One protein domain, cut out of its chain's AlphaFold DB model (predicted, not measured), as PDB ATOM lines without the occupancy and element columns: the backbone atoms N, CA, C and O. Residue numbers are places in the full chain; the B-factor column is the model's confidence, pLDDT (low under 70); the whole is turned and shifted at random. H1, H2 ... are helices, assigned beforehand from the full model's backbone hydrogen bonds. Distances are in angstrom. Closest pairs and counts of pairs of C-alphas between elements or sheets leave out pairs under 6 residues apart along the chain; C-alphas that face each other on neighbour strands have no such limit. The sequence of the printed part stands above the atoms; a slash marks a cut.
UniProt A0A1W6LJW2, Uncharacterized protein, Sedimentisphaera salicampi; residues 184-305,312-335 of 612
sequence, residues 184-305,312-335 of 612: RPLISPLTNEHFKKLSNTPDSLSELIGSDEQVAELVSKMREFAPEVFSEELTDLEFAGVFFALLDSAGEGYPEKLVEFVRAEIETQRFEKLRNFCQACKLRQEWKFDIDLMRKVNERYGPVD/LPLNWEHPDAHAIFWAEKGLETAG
ATOM      1  N   ARG A 184     138.937 105.719 180.165       94.94
ATOM      2  CA  ARG A 184     140.037 104.746 180.120       94.94
ATOM      3  C   ARG A 184     140.346 104.178 178.722       94.94
ATOM      4  O   ARG A 184     141.521 104.212 178.354       94.94
ATOM      5  N   PRO A 185     139.374 103.687 177.923       95.31
ATOM      6  CA  PRO A 185     139.681 103.153 176.592       95.31
ATOM      7  C   PRO A 185     140.161 104.230 175.604       95.31
ATOM      8  O   PRO A 185     140.818 103.904 174.617       95.31
ATOM      9  N   LEU A 186     139.878 105.509 175.869       97.50
ATOM     10  CA  LEU A 186     140.179 106.624 174.966       97.50
ATOM     11  C   LEU A 186     141.570 107.232 175.177       97.50
ATOM     12  O   LEU A 186     142.070 107.917 174.295       97.50
ATOM     13  N   ILE A 187     142.175 107.005 176.345       95.69
ATOM     14  CA  ILE A 187     143.414 107.677 176.781       95.69
ATOM     15  C   ILE A 187     144.562 106.712 177.103       95.69
ATOM     16  O   ILE A 187     145.621 107.144 177.561       95.69
ATOM     17  N   SER A 188     144.353 105.406 176.923       92.00
ATOM     18  CA  SER A 188     145.355 104.376 177.203       92.00
ATOM     19  C   SER A 188     146.174 104.029 175.947       92.00
ATOM     20  O   SER A 188     145.566 103.727 174.917       92.00
ATOM     21  N   PRO A 189     147.521 103.945 176.039       94.38
ATOM     22  CA  PRO A 189     148.340 104.140 177.241       94.38
ATOM     23  C   PRO A 189     148.505 105.620 177.619       94.38
ATOM     24  O   PRO A 189     148.659 106.484 176.764       94.38
ATOM     25  N   LEU A 190     148.547 105.916 178.922       93.75
ATOM     26  CA  LEU A 190     148.629 107.289 179.433       93.75
ATOM     27  C   LEU A 190     150.060 107.866 179.330       93.75
ATOM     28  O   LEU A 190     150.745 108.042 180.339       93.75
ATOM     29  N   THR A 191     150.529 108.152 178.111       96.81
ATOM     30  CA  THR A 191     151.869 108.713 177.827       96.81
ATOM     31  C   THR A 191     151.801 109.954 176.933       96.81
ATOM     32  O   THR A 191     150.902 110.088 176.104       96.81
ATOM     33  N   ASN A 192     152.770 110.871 177.056       96.88
ATOM     34  CA  ASN A 192     152.825 112.064 176.192       96.88
ATOM     35  C   ASN A 192     152.953 111.698 174.704       96.88
ATOM     36  O   ASN A 192     152.391 112.381 173.851       96.88
ATOM     37  N   GLU A 193     153.666 110.611 174.389       97.62
ATOM     38  CA  GLU A 193     153.780 110.098 173.021       97.62
ATOM     39  C   GLU A 193     152.417 109.665 172.473       97.62
ATOM     40  O   GLU A 193     152.076 110.011 171.343       97.62
ATOM     41  N   HIS A 194     151.610 108.969 173.278       98.06
ATOM     42  CA  HIS A 194     150.271 108.562 172.875       98.06
ATOM     43  C   HIS A 194     149.377 109.774 172.593       98.06
ATOM     44  O   HIS A 194     148.814 109.867 171.508       98.06
ATOM     45  N   PHE A 195     149.338 110.771 173.485       98.25
ATOM     46  CA  PHE A 195     148.588 112.009 173.222       98.25
ATOM     47  C   PHE A 195     149.076 112.747 171.968       98.25
ATOM     48  O   PHE A 195     148.266 113.322 171.246       98.25
ATOM     49  N   LYS A 196     150.383 112.714 171.665       98.25
ATOM     50  CA  LYS A 196     150.922 113.258 170.408       98.25
ATOM     51  C   LYS A 196     150.415 112.480 169.189       98.25
ATOM     52  O   LYS A 196     150.039 113.106 168.203       98.25
ATOM     53  N   LYS A 197     150.376 111.144 169.256       97.94
ATOM     54  CA  LYS A 197     149.779 110.303 168.204       97.94
ATOM     55  C   LYS A 197     148.302 110.653 167.999       97.94
ATOM     56  O   LYS A 197     147.921 110.864 166.856       97.94
ATOM     57  N   LEU A 198     147.523 110.800 169.078       98.25
ATOM     58  CA  LEU A 198     146.108 111.197 169.028       98.25
ATOM     59  C   LEU A 198     145.896 112.595 168.423       98.25
ATOM     60  O   LEU A 198     144.963 112.791 167.655       98.25
ATOM     61  N   SER A 199     146.755 113.574 168.732       97.56
ATOM     62  CA  SER A 199     146.687 114.903 168.093       97.56
ATOM     63  C   SER A 199     146.879 114.822 166.584       97.56
ATOM     64  O   SER A 199     146.186 115.502 165.840       97.56
ATOM     65  N   ASN A 200     147.808 113.974 166.142       97.06
ATOM     66  CA  ASN A 200     148.219 113.876 164.745       97.06
ATOM     67  C   ASN A 200     147.308 112.983 163.888       97.06
ATOM     68  O   ASN A 200     147.600 112.803 162.706       97.06
ATOM     69  N   THR A 201     146.258 112.372 164.446       97.19
ATOM     70  CA  THR A 201     145.350 111.557 163.633       97.19
ATOM     71  C   THR A 201     144.500 112.443 162.718       97.19
ATOM     72  O   THR A 201     144.012 113.475 163.200       97.19
ATOM     73  N   PRO A 202     144.245 112.009 161.466       97.38
ATOM     74  CA  PRO A 202     143.315 112.667 160.545       97.38
ATOM     75  C   PRO A 202     141.949 112.971 161.171       97.38
ATOM     76  O   PRO A 202     141.554 112.334 162.155       97.38
ATOM     77  N   ASP A 203     141.225 113.940 160.610       95.81
ATOM     78  CA  ASP A 203     139.947 114.399 161.175       95.81
ATOM     79  C   ASP A 203     138.757 113.513 160.797       95.81
ATOM     80  O   ASP A 203     137.742 113.533 161.494       95.81
ATOM     81  N   SER A 204     138.897 112.704 159.743       97.81
ATOM     82  CA  SER A 204     137.869 111.767 159.282       97.81
ATOM     83  C   SER A 204     138.439 110.404 158.900       97.81
ATOM     84  O   SER A 204     139.618 110.287 158.540       97.81
ATOM     85  N   LEU A 205     137.598 109.363 158.933       97.94
ATOM     86  CA  LEU A 205     138.016 108.018 158.532       97.94
ATOM     87  C   LEU A 205     138.392 107.996 157.050       97.94
ATOM     88  O   LEU A 205     139.362 107.340 156.675       97.94
ATOM     89  N   SER A 206     137.661 108.743 156.220       97.44
ATOM     90  CA  SER A 206     137.930 108.891 154.786       97.44
ATOM     91  C   SER A 206     139.325 109.454 154.506       97.44
ATOM     92  O   SER A 206     140.017 108.964 153.617       97.44
ATOM     93  N   GLU A 207     139.767 110.451 155.276       97.88
ATOM     94  CA  GLU A 207     141.117 111.009 155.159       97.88
ATOM     95  C   GLU A 207     142.186 109.998 155.602       97.88
ATOM     96  O   GLU A 207     143.221 109.856 154.945       97.88
ATOM     97  N   LEU A 208     141.925 109.241 156.674       98.06
ATOM     98  CA  LEU A 208     142.835 108.195 157.143       98.06
ATOM     99  C   LEU A 208     143.017 107.080 156.108       98.06
ATOM    100  O   LEU A 208     144.146 106.764 155.751       98.06
ATOM    101  N   ILE A 209     141.928 106.501 155.596       97.50
ATOM    102  CA  ILE A 209     142.019 105.428 154.592       97.50
ATOM    103  C   ILE A 209     142.534 105.948 153.241       97.50
ATOM    104  O   ILE A 209     143.166 105.205 152.500       97.50
ATOM    105  N   GLY A 210     142.305 107.226 152.919       97.38
ATOM    106  CA  GLY A 210     142.849 107.850 151.712       97.38
ATOM    107  C   GLY A 210     144.356 108.118 151.782       97.38
ATOM    108  O   GLY A 210     145.005 108.205 150.741       97.38
ATOM    109  N   SER A 211     144.915 108.242 152.990       96.69
ATOM    110  CA  SER A 211     146.340 108.523 153.217       96.69
ATOM    111  C   SER A 211     147.162 107.308 153.661       96.69
ATOM    112  O   SER A 211     148.390 107.346 153.555       96.69
ATOM    113  N   ASP A 212     146.525 106.227 154.122       97.75
ATOM    114  CA  ASP A 212     147.191 105.011 154.595       97.75
ATOM    115  C   ASP A 212     146.556 103.741 154.000       97.75
ATOM    116  O   ASP A 212     145.529 103.244 154.470       97.75
ATOM    117  N   GLU A 213     147.207 103.184 152.974       97.88
ATOM    118  CA  GLU A 213     146.742 101.997 152.243       97.88
ATOM    119  C   GLU A 213     146.606 100.756 153.144       97.88
ATOM    120  O   GLU A 213     145.691  99.952 152.962       97.88
ATOM    121  N   GLN A 214     147.456 100.614 154.170       98.06
ATOM    122  CA  GLN A 214     147.382  99.469 155.085       98.06
ATOM    123  C   GLN A 214     146.156  99.556 155.994       98.06
ATOM    124  O   GLN A 214     145.543  98.532 156.308       98.06
ATOM    125  N   VAL A 215     145.795 100.768 156.425       98.31
ATOM    126  CA  VAL A 215     144.563 100.997 157.188       98.31
ATOM    127  C   VAL A 215     143.339 100.850 156.283       98.31
ATOM    128  O   VAL A 215     142.344 100.271 156.716       98.31
ATOM    129  N   ALA A 216     143.411 101.295 155.026       98.38
ATOM    130  CA  ALA A 216     142.339 101.096 154.052       98.38
ATOM    131  C   ALA A 216     142.023  99.606 153.840       98.38
ATOM    132  O   ALA A 216     140.859  99.209 153.907       98.38
ATOM    133  N   GLU A 217     143.052  98.769 153.664       98.25
ATOM    134  CA  GLU A 217     142.893  97.315 153.549       98.25
ATOM    135  C   GLU A 217     142.277  96.709 154.822       98.25
ATOM    136  O   GLU A 217     141.340  95.912 154.738       98.25
ATOM    137  N   LEU A 218     142.762  97.120 156.003       98.44
ATOM    138  CA  LEU A 218     142.237  96.671 157.296       98.44
ATOM    139  C   LEU A 218     140.738  96.964 157.418       98.44
ATOM    140  O   LEU A 218     139.952  96.060 157.704       98.44
ATOM    141  N   VAL A 219     140.337  98.214 157.170       98.25
ATOM    142  CA  VAL A 219     138.933  98.635 157.236       98.25
ATOM    143  C   VAL A 219     138.110  97.877 156.198       98.25
ATOM    144  O   VAL A 219     137.071  97.326 156.549       98.25
ATOM    145  N   SER A 220     138.589  97.754 154.956       98.19
ATOM    146  CA  SER A 220     137.902  96.994 153.904       98.19
ATOM    147  C   SER A 220     137.644  95.541 154.312       98.19
ATOM    148  O   SER A 220     136.555  95.028 154.061       98.19
ATOM    149  N   LYS A 221     138.605  94.876 154.967       98.19
ATOM    150  CA  LYS A 221     138.434  93.504 155.474       98.19
ATOM    151  C   LYS A 221     137.436  93.422 156.623       98.19
ATOM    152  O   LYS A 221     136.627  92.497 156.660       98.19
ATOM    153  N   MET A 222     137.440  94.401 157.528       98.00
ATOM    154  CA  MET A 222     136.426  94.487 158.584       98.00
ATOM    155  C   MET A 222     135.015  94.639 157.996       98.00
ATOM    156  O   MET A 222     134.101  93.945 158.445       98.00
ATOM    157  N   ARG A 223     134.850  95.473 156.957       97.88
ATOM    158  CA  ARG A 223     133.580  95.619 156.222       97.88
ATOM    159  C   ARG A 223     133.180  94.335 155.495       97.88
ATOM    160  O   ARG A 223     132.021  93.954 155.541       97.88
ATOM    161  N   GLU A 224     134.128  93.638 154.868       97.75
ATOM    162  CA  GLU A 224     133.875  92.359 154.185       97.75
ATOM    163  C   GLU A 224     133.364  91.281 155.155       97.75
ATOM    164  O   GLU A 224     132.423  90.554 154.843       97.75
ATOM    165  N   PHE A 225     133.970  91.171 156.342       97.81
ATOM    166  CA  PHE A 225     133.608  90.140 157.318       97.81
ATOM    167  C   PHE A 225     132.356  90.466 158.132       97.81
ATOM    168  O   PHE A 225     131.729  89.542 158.658       97.81
ATOM    169  N   ALA A 226     131.984  91.741 158.242       97.00
ATOM    170  CA  ALA A 226     130.786  92.169 158.953       97.00
ATOM    171  C   ALA A 226     130.158  93.430 158.315       97.00
ATOM    172  O   ALA A 226     130.191  94.505 158.922       97.00
ATOM    173  N   PRO A 227     129.560  93.318 157.113       95.44
ATOM    174  CA  PRO A 227     129.047  94.470 156.361       95.44
ATOM    175  C   PRO A 227     127.899  95.195 157.076       95.44
ATOM    176  O   PRO A 227     127.832  96.418 157.042       95.44
ATOM    177  N   GLU A 228     127.056  94.455 157.802       93.69
ATOM    178  CA  GLU A 228     125.960  95.014 158.612       93.69
ATOM    179  C   GLU A 228     126.456  95.764 159.862       93.69
ATOM    180  O   GLU A 228     125.730  96.558 160.453       93.69
ATOM    181  N   VAL A 229     127.694  95.494 160.294       94.75
ATOM    182  CA  VAL A 229     128.303  96.073 161.500       94.75
ATOM    183  C   VAL A 229     129.159  97.284 161.145       94.75
ATOM    184  O   VAL A 229     129.078  98.304 161.817       94.75
ATOM    185  N   PHE A 230     129.976  97.179 160.094       96.12
ATOM    186  CA  PHE A 230     130.867  98.237 159.613       96.12
ATOM    187  C   PHE A 230     130.392  98.778 158.255       96.12
ATOM    188  O   PHE A 230     131.147  98.794 157.285       96.12
ATOM    189  N   SER A 231     129.135  99.221 158.182       93.19
ATOM    190  CA  SER A 231     128.565  99.819 156.966       93.19
ATOM    191  C   SER A 231     129.322 101.085 156.533       93.19
ATOM    192  O   SER A 231     129.903 101.797 157.357       93.19
ATOM    193  N   GLU A 232     129.305 101.392 155.234       92.69
ATOM    194  CA  GLU A 232     129.848 102.650 154.699       92.69
ATOM    195  C   GLU A 232     129.006 103.878 155.076       92.69
ATOM    196  O   GLU A 232     129.489 105.001 154.975       92.69
ATOM    197  N   GLU A 233     127.769 103.667 155.533       94.50
ATOM    198  CA  GLU A 233     126.849 104.732 155.948       94.50
ATOM    199  C   GLU A 233     127.130 105.257 157.365       94.50
ATOM    200  O   GLU A 233     126.577 106.285 157.756       94.50
ATOM    201  N   LEU A 234     127.976 104.565 158.138       96.88
ATOM    202  CA  LEU A 234     128.317 104.981 159.494       96.88
ATOM    203  C   LEU A 234     129.062 106.313 159.478       96.88
ATOM    204  O   LEU A 234     130.051 106.494 158.764       96.88
ATOM    205  N   THR A 235     128.650 107.218 160.360       98.06
ATOM    206  CA  THR A 235     129.478 108.369 160.716       98.06
ATOM    207  C   THR A 235     130.775 107.909 161.388       98.06
ATOM    208  O   THR A 235     130.837 106.835 161.995       98.06
ATOM    209  N   ASP A 236     131.812 108.749 161.361       98.19
ATOM    210  CA  ASP A 236     133.092 108.452 162.026       98.19
ATOM    211  C   ASP A 236     132.918 108.114 163.518       98.19
ATOM    212  O   ASP A 236     133.627 107.262 164.062       98.19
ATOM    213  N   LEU A 237     131.965 108.773 164.190       98.06
ATOM    214  CA  LEU A 237     131.667 108.530 165.599       98.06
ATOM    215  C   LEU A 237     130.965 107.183 165.817       98.06
ATOM    216  O   LEU A 237     131.307 106.469 166.762       98.06
ATOM    217  N   GLU A 238     130.014 106.814 164.957       98.38
ATOM    218  CA  GLU A 238     129.350 105.505 165.020       98.38
ATOM    219  C   GLU A 238     130.335 104.375 164.721       98.38
ATOM    220  O   GLU A 238     130.377 103.397 165.469       98.38
ATOM    221  N   PHE A 239     131.195 104.543 163.709       98.50
ATOM    222  CA  PHE A 239     132.273 103.601 163.407       98.50
ATOM    223  C   PHE A 239     133.181 103.388 164.625       98.50
ATOM    224  O   PHE A 239     133.423 102.249 165.030       98.50
ATOM    225  N   ALA A 240     133.640 104.473 165.261       98.25
ATOM    226  CA  ALA A 240     134.451 104.385 166.472       98.25
ATOM    227  C   ALA A 240     133.692 103.709 167.629       98.25
ATOM    228  O   ALA A 240     134.276 102.932 168.385       98.25
ATOM    229  N   GLY A 241     132.389 103.973 167.768       97.81
ATOM    230  CA  GLY A 241     131.521 103.329 168.754       97.81
ATOM    231  C   GLY A 241     131.447 101.812 168.580       97.81
ATOM    232  O   GLY A 241     131.704 101.075 169.534       97.81
ATOM    233  N   VAL A 242     131.165 101.349 167.362       97.56
ATOM    234  CA  VAL A 242     131.109  99.919 167.019       97.56
ATOM    235  C   VAL A 242     132.480  99.255 167.172       97.56
ATOM    236  O   VAL A 242     132.566  98.143 167.693       97.56
ATOM    237  N   PHE A 243     133.557  99.949 166.790       97.94
ATOM    238  CA  PHE A 243     134.930  99.477 166.966       97.94
ATOM    239  C   PHE A 243     135.258  99.186 168.437       97.94
ATOM    240  O   PHE A 243     135.789  98.122 168.748       97.94
ATOM    241  N   PHE A 244     134.917 100.090 169.363       97.31
ATOM    242  CA  PHE A 244     135.128  99.834 170.791       97.31
ATOM    243  C   PHE A 244     134.187  98.773 171.350       97.31
ATOM    244  O   PHE A 244     134.636  97.961 172.149       97.31
ATOM    245  N   ALA A 245     132.926  98.724 170.908       96.62
ATOM    246  CA  ALA A 245     131.995  97.679 171.333       96.62
ATOM    247  C   ALA A 245     132.510  96.270 170.980       96.62
ATOM    248  O   ALA A 245     132.442  95.372 171.819       96.62
ATOM    249  N   LEU A 246     133.111  96.106 169.794       96.38
ATOM    250  CA  LEU A 246     133.776  94.869 169.371       96.38
ATOM    251  C   LEU A 246     134.939  94.482 170.299       96.38
ATOM    252  O   LEU A 246     135.108  93.308 170.631       96.38
ATOM    253  N   LEU A 247     135.752  95.460 170.707       94.88
ATOM    254  CA  LEU A 247     136.888  95.227 171.602       94.88
ATOM    255  C   LEU A 247     136.443  94.920 173.038       94.88
ATOM    256  O   LEU A 247     136.973  93.997 173.655       94.88
ATOM    257  N   ASP A 248     135.461  95.659 173.552       92.81
ATOM    258  CA  ASP A 248     134.960  95.528 174.921       92.81
ATOM    259  C   ASP A 248     134.222  94.201 175.144       92.81
ATOM    260  O   ASP A 248     134.322  93.622 176.228       92.81
ATOM    261  N   SER A 249     133.523  93.682 174.125       93.56
ATOM    262  CA  SER A 249     132.871  92.366 174.183       93.56
ATOM    263  C   SER A 249     133.823  91.197 173.911       93.56
ATOM    264  O   SER A 249     133.393  90.045 173.897       93.56
ATOM    265  N   ALA A 250     135.109  91.467 173.652       91.25
ATOM    266  CA  ALA A 250     136.073  90.477 173.169       91.25
ATOM    267  C   ALA A 250     135.573  89.689 171.935       91.25
ATOM    268  O   ALA A 250     135.935  88.524 171.741       91.25
ATOM    269  N   GLY A 251     134.744  90.325 171.098       90.94
ATOM    270  CA  GLY A 251     134.120  89.708 169.929       90.94
ATOM    271  C   GLY A 251     132.809  88.963 170.194       90.94
ATOM    272  O   GLY A 251     132.217  88.450 169.246       90.94
ATOM    273  N   GLU A 252     132.315  88.901 171.435       93.81
ATOM    274  CA  GLU A 252     131.015  88.289 171.729       93.81
ATOM    275  C   GLU A 252     129.896  89.037 170.986       93.81
ATOM    276  O   GLU A 252     129.803  90.265 171.052       93.81
ATOM    277  N   GLY A 253     129.072  88.289 170.242       93.69
ATOM    278  CA  GLY A 253     128.006  88.833 169.393       93.69
ATOM    279  C   GLY A 253     128.428  89.231 167.972       93.69
ATOM    280  O   GLY A 253     127.578  89.687 167.211       93.69
ATOM    281  N   TYR A 254     129.697  89.036 167.587       96.69
ATOM    282  CA  TYR A 254     130.222  89.381 166.259       96.69
ATOM    283  C   TYR A 254     130.575  88.133 165.420       96.69
ATOM    284  O   TYR A 254     130.812  87.062 165.984       96.69
ATOM    285  N   PRO A 255     130.630  88.234 164.073       97.19
ATOM    286  CA  PRO A 255     131.004  87.111 163.209       97.19
ATOM    287  C   PRO A 255     132.394  86.543 163.532       97.19
ATOM    288  O   PRO A 255     133.365  87.292 163.616       97.19
ATOM    289  N   GLU A 256     132.516  85.216 163.628       96.75
ATOM    290  CA  GLU A 256     133.762  84.528 164.015       96.75
ATOM    291  C   GLU A 256     134.968  84.948 163.159       96.75
ATOM    292  O   GLU A 256     136.014  85.300 163.699       96.75
ATOM    293  N   LYS A 257     134.788  85.045 161.833       96.94
ATOM    294  CA  LYS A 257     135.838  85.503 160.902       96.94
ATOM    295  C   LYS A 257     136.370  86.900 161.229       96.94
ATOM    296  O   LYS A 257     137.570  87.135 161.123       96.94
ATOM    297  N   LEU A 258     135.492  87.825 161.623       97.50
ATOM    298  CA  LEU A 258     135.893  89.171 162.036       97.50
ATOM    299  C   LEU A 258     136.696  89.109 163.338       97.50
ATOM    300  O   LEU A 258     137.722  89.775 163.452       97.50
ATOM    301  N   VAL A 259     136.243  88.314 164.309       97.44
ATOM    302  CA  VAL A 259     136.898  88.189 165.618       97.44
ATOM    303  C   VAL A 259     138.293  87.581 165.481       97.44
ATOM    304  O   VAL A 259     139.245  88.096 166.069       97.44
ATOM    305  N   GLU A 260     138.442  86.523 164.681       97.50
ATOM    306  CA  GLU A 260     139.744  85.916 164.382       97.50
ATOM    307  C   GLU A 260     140.680  86.899 163.677       97.50
ATOM    308  O   GLU A 260     141.840  87.035 164.072       97.50
ATOM    309  N   PHE A 261     140.165  87.632 162.685       97.94
ATOM    310  CA  PHE A 261     140.923  88.656 161.976       97.94
ATOM    311  C   PHE A 261     141.400  89.765 162.917       97.94
ATOM    312  O   PHE A 261     142.592  90.045 162.984       97.94
ATOM    313  N   VAL A 262     140.505  90.346 163.720       97.06
ATOM    314  CA  VAL A 262     140.865  91.401 164.678       97.06
ATOM    315  C   VAL A 262     141.858  90.899 165.723       97.06
ATOM    316  O   VAL A 262     142.790  91.620 166.067       97.06
ATOM    317  N   ARG A 263     141.723  89.653 166.195       96.81
ATOM    318  CA  ARG A 263     142.689  89.050 167.122       96.81
ATOM    319  C   ARG A 263     144.079  88.914 166.497       96.81
ATOM    320  O   ARG A 263     145.063  89.145 167.193       96.81
ATOM    321  N   ALA A 264     144.163  88.557 165.215       97.25
ATOM    322  CA  ALA A 264     145.430  88.492 164.488       97.25
ATOM    323  C   ALA A 264     146.039  89.886 164.241       97.25
ATOM    324  O   ALA A 264     147.259  90.030 164.216       97.25
ATOM    325  N   GLU A 265     145.198  90.912 164.104       97.56
ATOM    326  CA  GLU A 265     145.610  92.288 163.819       97.56
ATOM    327  C   GLU A 265     145.915  93.134 165.061       97.56
ATOM    328  O   GLU A 265     146.506  94.199 164.929       97.56
ATOM    329  N   ILE A 266     145.538  92.705 166.268       95.38
ATOM    330  CA  ILE A 266     145.471  93.592 167.445       95.38
ATOM    331  C   ILE A 266     146.802  94.263 167.832       95.38
ATOM    332  O   ILE A 266     146.785  95.370 168.375       95.38
ATOM    333  N   GLU A 267     147.927  93.613 167.520       95.88
ATOM    334  CA  GLU A 267     149.296  94.083 167.779       95.88
ATOM    335  C   GLU A 267     149.965  94.721 166.541       95.88
ATOM    336  O   GLU A 267     151.149  95.064 166.576       95.88
ATOM    337  N   THR A 268     149.256  94.865 165.414       98.12
ATOM    338  CA  THR A 268     149.826  95.436 164.186       98.12
ATOM    339  C   THR A 268     149.785  96.963 164.199       98.12
ATOM    340  O   THR A 268     148.885  97.598 164.753       98.12
ATOM    341  N   GLN A 269     150.752  97.589 163.520       97.56
ATOM    342  CA  GLN A 269     150.826  99.051 163.435       97.56
ATOM    343  C   GLN A 269     149.590  99.661 162.748       97.56
ATOM    344  O   GLN A 269     149.139 100.739 163.132       97.56
ATOM    345  N   ARG A 270     149.014  98.979 161.746       97.69
ATOM    346  CA  ARG A 270     147.784  99.435 161.077       97.69
ATOM    347  C   ARG A 270     146.579  99.423 162.017       97.69
ATOM    348  O   ARG A 270     145.786 100.363 161.995       97.69
ATOM    349  N   PHE A 271     146.483  98.423 162.895       98.31
ATOM    350  CA  PHE A 271     145.441  98.374 163.915       98.31
ATOM    351  C   PHE A 271     145.640  99.448 164.986       98.31
ATOM    352  O   PHE A 271     144.675 100.096 165.387       98.31
ATOM    353  N   GLU A 272     146.885  99.706 165.410       97.56
ATOM    354  CA  GLU A 272     147.204 100.815 166.322       97.56
ATOM    355  C   GLU A 272     146.779 102.167 165.724       97.56
ATOM    356  O   GLU A 272     146.154 102.973 166.411       97.56
ATOM    357  N   LYS A 273     147.057 102.418 164.436       98.25
ATOM    358  CA  LYS A 273     146.635 103.651 163.747       98.25
ATOM    359  C   LYS A 273     145.113 103.800 163.702       98.25
ATOM    360  O   LYS A 273     144.612 104.873 164.036       98.25
ATOM    361  N   LEU A 274     144.383 102.735 163.353       98.62
ATOM    362  CA  LEU A 274     142.917 102.741 163.364       98.62
ATOM    363  C   LEU A 274     142.366 102.973 164.778       98.62
ATOM    364  O   LEU A 274     141.464 103.786 164.966       98.62
ATOM    365  N   ARG A 275     142.950 102.320 165.791       98.38
ATOM    366  CA  ARG A 275     142.591 102.521 167.200       98.38
ATOM    367  C   ARG A 275     142.812 103.971 167.630       98.38
ATOM    368  O   ARG A 275     141.897 104.558 168.201       98.38
ATOM    369  N   ASN A 276     143.975 104.552 167.328       98.56
ATOM    370  CA  ASN A 276     144.288 105.947 167.643       98.56
ATOM    371  C   ASN A 276     143.273 106.899 166.990       98.56
ATOM    372  O   ASN A 276     142.816 107.835 167.642       98.56
ATOM    373  N   PHE A 277     142.874 106.641 165.739       98.62
ATOM    374  CA  PHE A 277     141.811 107.403 165.081       98.62
ATOM    375  C   PHE A 277     140.476 107.277 165.819       98.62
ATOM    376  O   PHE A 277     139.872 108.294 166.149       98.62
ATOM    377  N   CYS A 278     140.034 106.061 166.156       98.62
ATOM    378  CA  CYS A 278     138.791 105.855 166.905       98.62
ATOM    379  C   CYS A 278     138.826 106.552 168.280       98.62
ATOM    380  O   CYS A 278     137.837 107.165 168.685       98.62
ATOM    381  N   GLN A 279     139.960 106.510 168.989       98.69
ATOM    382  CA  GLN A 279     140.163 107.230 170.254       98.69
ATOM    383  C   GLN A 279     140.040 108.748 170.059       98.69
ATOM    384  O   GLN A 279     139.240 109.396 170.739       98.69
ATOM    385  N   ALA A 280     140.783 109.312 169.103       98.69
ATOM    386  CA  ALA A 280     140.767 110.740 168.802       98.69
ATOM    387  C   ALA A 280     139.389 111.217 168.322       98.69
ATOM    388  O   ALA A 280     138.915 112.264 168.767       98.69
ATOM    389  N   CYS A 281     138.703 110.424 167.496       98.56
ATOM    390  CA  CYS A 281     137.340 110.678 167.038       98.56
ATOM    391  C   CYS A 281     136.380 110.812 168.227       98.56
ATOM    392  O   CYS A 281     135.701 111.833 168.353       98.56
ATOM    393  N   LYS A 282     136.380 109.859 169.171       98.62
ATOM    394  CA  LYS A 282     135.534 109.955 170.373       98.62
ATOM    395  C   LYS A 282     135.920 111.144 171.259       98.62
ATOM    396  O   LYS A 282     135.035 111.843 171.753       98.62
ATOM    397  N   LEU A 283     137.209 111.441 171.427       98.62
ATOM    398  CA  LEU A 283     137.652 112.617 172.190       98.62
ATOM    399  C   LEU A 283     137.156 113.934 171.563       98.62
ATOM    400  O   LEU A 283     136.599 114.774 172.275       98.62
ATOM    401  N   ARG A 284     137.292 114.099 170.241       98.19
ATOM    402  CA  ARG A 284     136.884 115.309 169.503       98.19
ATOM    403  C   ARG A 284     135.365 115.426 169.372       98.19
ATOM    404  O   ARG A 284     134.798 116.487 169.624       98.19
ATOM    405  N   GLN A 285     134.689 114.347 168.980       97.62
ATOM    406  CA  GLN A 285     133.282 114.387 168.582       97.62
ATOM    407  C   GLN A 285     132.313 114.060 169.723       97.62
ATOM    408  O   GLN A 285     131.274 114.712 169.807       97.62
ATOM    409  N   GLU A 286     132.630 113.130 170.626       96.88
ATOM    410  CA  GLU A 286     131.761 112.800 171.772       96.88
ATOM    411  C   GLU A 286     132.088 113.669 172.988       96.88
ATOM    412  O   GLU A 286     131.193 114.247 173.604       96.88
ATOM    413  N   TRP A 287     133.374 113.808 173.317       98.00
ATOM    414  CA  TRP A 287     133.810 114.537 174.512       98.00
ATOM    415  C   TRP A 287     134.106 116.019 174.280       98.00
ATOM    416  O   TRP A 287     134.235 116.766 175.251       98.00
ATOM    417  N   LYS A 288     134.150 116.454 173.014       98.06
ATOM    418  CA  LYS A 288     134.426 117.837 172.583       98.06
ATOM    419  C   LYS A 288     135.776 118.377 173.064       98.06
ATOM    420  O   LYS A 288     135.943 119.589 173.237       98.06
ATOM    421  N   PHE A 289     136.739 117.483 173.269       98.38
ATOM    422  CA  PHE A 289     138.103 117.861 173.584       98.38
ATOM    423  C   PHE A 289     138.845 118.346 172.341       98.38
ATOM    424  O   PHE A 289     138.762 117.764 171.264       98.38
ATOM    425  N   ASP A 290     139.612 119.410 172.539       98.00
ATOM    426  CA  ASP A 290     140.703 119.797 171.655       98.00
ATOM    427  C   ASP A 290     141.948 119.059 172.162       98.00
ATOM    428  O   ASP A 290     142.409 119.315 173.277       98.00
ATOM    429  N   ILE A 291     142.448 118.100 171.381       98.38
ATOM    430  CA  ILE A 291     143.539 117.213 171.805       98.38
ATOM    431  C   ILE A 291     144.862 117.985 171.933       98.38
ATOM    432  O   ILE A 291     145.655 117.689 172.831       98.38
ATOM    433  N   ASP A 292     145.081 119.037 171.139       98.19
ATOM    434  CA  ASP A 292     146.259 119.892 171.296       98.19
ATOM    435  C   ASP A 292     146.184 120.699 172.593       98.19
ATOM    436  O   ASP A 292     147.186 120.828 173.304       98.19
ATOM    437  N   LEU A 293     144.996 121.178 172.971       98.44
ATOM    438  CA  LEU A 293     144.804 121.781 174.288       98.44
ATOM    439  C   LEU A 293     144.963 120.749 175.418       98.44
ATOM    440  O   LEU A 293     145.588 121.067 176.429       98.44
ATOM    441  N   MET A 294     144.495 119.503 175.258       98.56
ATOM    442  CA  MET A 294     144.768 118.433 176.236       98.56
ATOM    443  C   MET A 294     146.276 118.231 176.427       98.56
ATOM    444  O   MET A 294     146.740 118.092 177.560       98.56
ATOM    445  N   ARG A 295     147.058 118.259 175.339       98.31
ATOM    446  CA  ARG A 295     148.524 118.169 175.391       98.31
ATOM    447  C   ARG A 295     149.152 119.351 176.119       98.31
ATOM    448  O   ARG A 295     149.947 119.121 177.023       98.31
ATOM    449  N   LYS A 296     148.752 120.589 175.813       98.19
ATOM    450  CA  LYS A 296     149.221 121.786 176.542       98.19
ATOM    451  C   LYS A 296     148.900 121.697 178.037       98.19
ATOM    452  O   LYS A 296     149.737 122.011 178.879       98.19
ATOM    453  N   VAL A 297     147.700 121.226 178.379       98.19
ATOM    454  CA  VAL A 297     147.270 121.002 179.765       98.19
ATOM    455  C   VAL A 297     148.119 119.915 180.440       98.19
ATOM    456  O   VAL A 297     148.557 120.116 181.570       98.19
ATOM    457  N   ASN A 298     148.425 118.809 179.757       98.19
ATOM    458  CA  ASN A 298     149.345 117.776 180.252       98.19
ATOM    459  C   ASN A 298     150.755 118.341 180.492       98.19
ATOM    460  O   ASN A 298     151.333 118.137 181.555       98.19
ATOM    461  N   GLU A 299     151.291 119.097 179.535       96.81
ATOM    462  CA  GLU A 299     152.621 119.716 179.599       96.81
ATOM    463  C   GLU A 299     152.725 120.790 180.695       96.81
ATOM    464  O   GLU A 299     153.802 121.009 181.251       96.81
ATOM    465  N   ARG A 300     151.615 121.444 181.050       96.50
ATOM    466  CA  ARG A 300     151.589 122.466 182.103       96.50
ATOM    467  C   ARG A 300     151.328 121.885 183.490       96.50
ATOM    468  O   ARG A 300     151.997 122.249 184.456       96.50
ATOM    469  N   TYR A 301     150.353 120.988 183.592       97.88
ATOM    470  CA  TYR A 301     149.755 120.573 184.863       97.88
ATOM    471  C   TYR A 301     149.965 119.102 185.206       97.88
ATOM    472  O   TYR A 301     149.610 118.679 186.305       97.88
ATOM    473  N   GLY A 302     150.549 118.329 184.296       97.75
ATOM    474  CA  GLY A 302     150.826 116.915 184.482       97.75
ATOM    475  C   GLY A 302     151.697 116.605 185.708       97.75
ATOM    476  O   GLY A 302     152.529 117.442 186.087       97.75
ATOM    477  N   PRO A 303     151.536 115.421 186.332       97.25
ATOM    478  CA  PRO A 303     152.392 114.983 187.429       97.25
ATOM    479  C   PRO A 303     153.856 114.879 186.991       97.25
ATOM    480  O   PRO A 303     154.141 114.484 185.865       97.25
ATOM    481  N   VAL A 304     154.783 115.187 187.893       96.12
ATOM    482  CA  VAL A 304     156.229 115.060 187.674       96.12
ATOM    483  C   VAL A 304     156.722 113.763 188.305       96.12
ATOM    484  O   VAL A 304     156.502 113.519 189.495       96.12
ATOM    485  N   ASP A 305     157.367 112.905 187.517       92.75
ATOM    486  CA  ASP A 305     158.006 111.702 188.035       92.75
ATOM    487  C   ASP A 305     159.082 112.086 189.060       92.75
ATOM    488  O   ASP A 305     160.009 112.836 188.768       92.75
ATOM    489  N   LEU A 312     154.506 113.817 183.176       96.88
ATOM    490  CA  LEU A 312     153.589 112.811 182.643       96.88
ATOM    491  C   LEU A 312     152.216 113.435 182.330       96.88
ATOM    492  O   LEU A 312     151.898 114.485 182.887       96.88
ATOM    493  N   PRO A 313     151.365 112.808 181.500       97.81
ATOM    494  CA  PRO A 313     149.998 113.284 181.292       97.81
ATOM    495  C   PRO A 313     149.161 113.306 182.576       97.81
ATOM    496  O   PRO A 313     149.353 112.483 183.477       97.81
ATOM    497  N   LEU A 314     148.179 114.211 182.637       97.88
ATOM    498  CA  LEU A 314     147.156 114.179 183.681       97.88
ATOM    499  C   LEU A 314     146.373 112.863 183.634       97.88
ATOM    500  O   LEU A 314     146.155 112.280 182.574       97.88
ATOM    501  N   ASN A 315     145.874 112.426 184.790       96.50
ATOM    502  CA  ASN A 315     144.917 111.330 184.845       96.50
ATOM    503  C   ASN A 315     143.543 111.800 184.327       96.50
ATOM    504  O   ASN A 315     142.728 112.299 185.102       96.50
ATOM    505  N   TRP A 316     143.277 111.629 183.029       98.00
ATOM    506  CA  TRP A 316     142.006 112.020 182.401       98.00
ATOM    507  C   TRP A 316     140.806 111.156 182.828       98.00
ATOM    508  O   TRP A 316     139.669 111.534 182.558       98.00
ATOM    509  N   GLU A 317     141.013 110.056 183.564       96.94
ATOM    510  CA  GLU A 317     139.923 109.359 184.269       96.94
ATOM    511  C   GLU A 317     139.374 110.184 185.450       96.94
ATOM    512  O   GLU A 317     138.271 109.932 185.941       96.94
ATOM    513  N   HIS A 318     140.145 111.167 185.930       98.00
ATOM    514  CA  HIS A 318     139.787 112.007 187.063       98.00
ATOM    515  C   HIS A 318     138.992 113.245 186.605       98.00
ATOM    516  O   HIS A 318     139.465 113.980 185.734       98.00
ATOM    517  N   PRO A 319     137.836 113.574 187.222       98.38
ATOM    518  CA  PRO A 319     137.014 114.702 186.776       98.38
ATOM    519  C   PRO A 319     137.738 116.052 186.866       98.38
ATOM    520  O   PRO A 319     137.521 116.929 186.040       98.38
ATOM    521  N   ASP A 320     138.651 116.221 187.824       98.69
ATOM    522  CA  ASP A 320     139.462 117.443 187.918       98.69
ATOM    523  C   ASP A 320     140.367 117.711 186.704       98.69
ATOM    524  O   ASP A 320     140.642 118.874 186.423       98.69
ATOM    525  N   ALA A 321     140.780 116.694 185.935       98.62
ATOM    526  CA  ALA A 321     141.487 116.932 184.671       98.62
ATOM    527  C   ALA A 321     140.565 117.605 183.634       98.62
ATOM    528  O   ALA A 321     140.975 118.527 182.930       98.62
ATOM    529  N   HIS A 322     139.287 117.209 183.608       98.75
ATOM    530  CA  HIS A 322     138.258 117.803 182.748       98.75
ATOM    531  C   HIS A 322     137.943 119.231 183.191       98.75
ATOM    532  O   HIS A 322     137.813 120.127 182.360       98.75
ATOM    533  N   ALA A 323     137.859 119.462 184.503       98.81
ATOM    534  CA  ALA A 323     137.648 120.795 185.052       98.81
ATOM    535  C   ALA A 323     138.785 121.760 184.685       98.81
ATOM    536  O   ALA A 323     138.509 122.872 184.238       98.81
ATOM    537  N   ILE A 324     140.046 121.323 184.808       98.81
ATOM    538  CA  ILE A 324     141.211 122.108 184.373       98.81
ATOM    539  C   ILE A 324     141.102 122.427 182.883       98.81
ATOM    540  O   ILE A 324     141.220 123.591 182.513       98.81
ATOM    541  N   PHE A 325     140.816 121.429 182.041       98.81
ATOM    542  CA  PHE A 325     140.678 121.632 180.598       98.81
ATOM    543  C   PHE A 325     139.641 122.706 180.251       98.81
ATOM    544  O   PHE A 325     139.943 123.643 179.515       98.81
ATOM    545  N   TRP A 326     138.421 122.596 180.786       98.69
ATOM    546  CA  TRP A 326     137.347 123.532 180.447       98.69
ATOM    547  C   TRP A 326     137.580 124.927 181.029       98.69
ATOM    548  O   TRP A 326     137.250 125.912 180.370       98.69
ATOM    549  N   ALA A 327     138.191 125.026 182.212       98.25
ATOM    550  CA  ALA A 327     138.576 126.307 182.792       98.25
ATOM    551  C   ALA A 327     139.686 126.993 181.974       98.25
ATOM    552  O   ALA A 327     139.535 128.164 181.635       98.25
ATOM    553  N   GLU A 328     140.743 126.272 181.584       97.50
ATOM    554  CA  GLU A 328     141.811 126.796 180.715       97.50
ATOM    555  C   GLU A 328     141.268 127.213 179.346       97.50
ATOM    556  O   GLU A 328     141.563 128.311 178.883       97.50
ATOM    557  N   LYS A 329     140.390 126.403 178.737       97.56
ATOM    558  CA  LYS A 329     139.732 126.764 177.472       97.56
ATOM    559  C   LYS A 329     138.920 128.055 177.602       97.56
ATOM    560  O   LYS A 329     138.959 128.898 176.708       97.56
ATOM    561  N   GLY A 330     138.206 128.223 178.718       96.31
ATOM    562  CA  GLY A 330     137.461 129.443 179.028       96.31
ATOM    563  C   GLY A 330     138.357 130.664 179.219       96.31
ATOM    564  O   GLY A 330     138.036 131.735 178.713       96.31
ATOM    565  N   LEU A 331     139.494 130.504 179.897       93.62
ATOM    566  CA  LEU A 331     140.489 131.564 180.075       93.62
ATOM    567  C   LEU A 331     141.167 131.947 178.749       93.62
ATOM    568  O   LEU A 331     141.394 133.130 178.512       93.62
ATOM    569  N   GLU A 332     141.457 130.977 177.875       93.31
ATOM    570  CA  GLU A 332     142.061 131.217 176.557       93.31
ATOM    571  C   GLU A 332     141.083 131.885 175.583       93.31
ATOM    572  O   GLU A 332     141.468 132.806 174.866       93.31
ATOM    573  N   THR A 333     139.820 131.445 175.571       92.75
ATOM    574  CA  THR A 333     138.822 131.898 174.588       92.75
ATOM    575  C   THR A 333     138.088 133.165 175.029       92.75
ATOM    576  O   THR A 333     137.855 134.057 174.218       92.75
ATOM    577  N   ALA A 334     137.699 133.248 176.304       90.44
ATOM    578  CA  ALA A 334     136.814 134.292 176.824       90.44
ATOM    579  C   ALA A 334     137.475 135.211 177.871       90.44
ATOM    580  O   ALA A 334     136.847 136.179 178.307       90.44
ATOM    581  N   GLY A 335     138.711 134.919 178.285       84.50
ATOM    582  CA  GLY A 335     139.477 135.777 179.188       84.50
ATOM    583  C   GLY A 335     139.955 137.068 178.511       84.50
ATOM    584  O   GLY A 335     140.330 137.086 177.338       84.50
TER     585      GLY A 335
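What this domain is: This is residues 184 to 305 and 312 to 335 of the 612 residues of an uncharacterized protein of Sedimentisphaera salicampi (UniProt A0A1W6LJW2). Short helices, mostly crossed, gather round one long helix, H7, in the middle of an elongated body; H1, H2 and H5 pack on it. H4 and H6 lie toward one end of the long axis and H8 and H9 toward the other, where residues 330 to 335 stick out. The printed part has 146 residues with nine named helices, H1 to H9, and no named strand: all helix. It is compact, with a radius of gyration of the C-alphas of 16.5 A and spans of 51 by 30 by 25 A.

How they stand to each other: H1, residues 184 to 187, touches the hub H7, residues 269 to 286; their closest C-alphas, of Leu 186 and Gln 279, are 4.8 A apart. H2, residues 192 to 199, touches H8, residues 291 to 301, at a shallow tilt of 25 degrees, opposite ways, closest at C-alphas 199 and 291, 5.4 A. H3, residues 205 to 211, and H4, residues 213 to 225, touch only at the corner, closest at C-alphas 209 and 216, 4.4 A. H5, residues 236 to 248, touches H7 at a steep tilt of 61 degrees, closest at C-alphas 240 and 278, 4.6 A. H6, residues 256 to 265, and H5 are near each other. H8 touches H9, residues 319 to 334, closest at C-alphas 297 and 325, 6.7 A. Every O i to N i+4 pair is within hydrogen-bond range in H2 to H9; H1 is too short for one.

Where its parts are: H1 begins at C-alpha 184 (140.037, 104.746, 180.120). H7 is 24.9 A long, H9 22.0 A. H9 ends at C-alpha 334 (136.814, 134.292, 176.824).

The domain as a whole: The farthest C-alphas, of Glu 256 and Gly 335, are 53.8 A apart. Residues 306 to 311 are not printed; C-alphas 305 and 312 are 7.1 A apart across this cut. Of the links that are printed whole, none is long. No printed residue is under 70 in pLDDT.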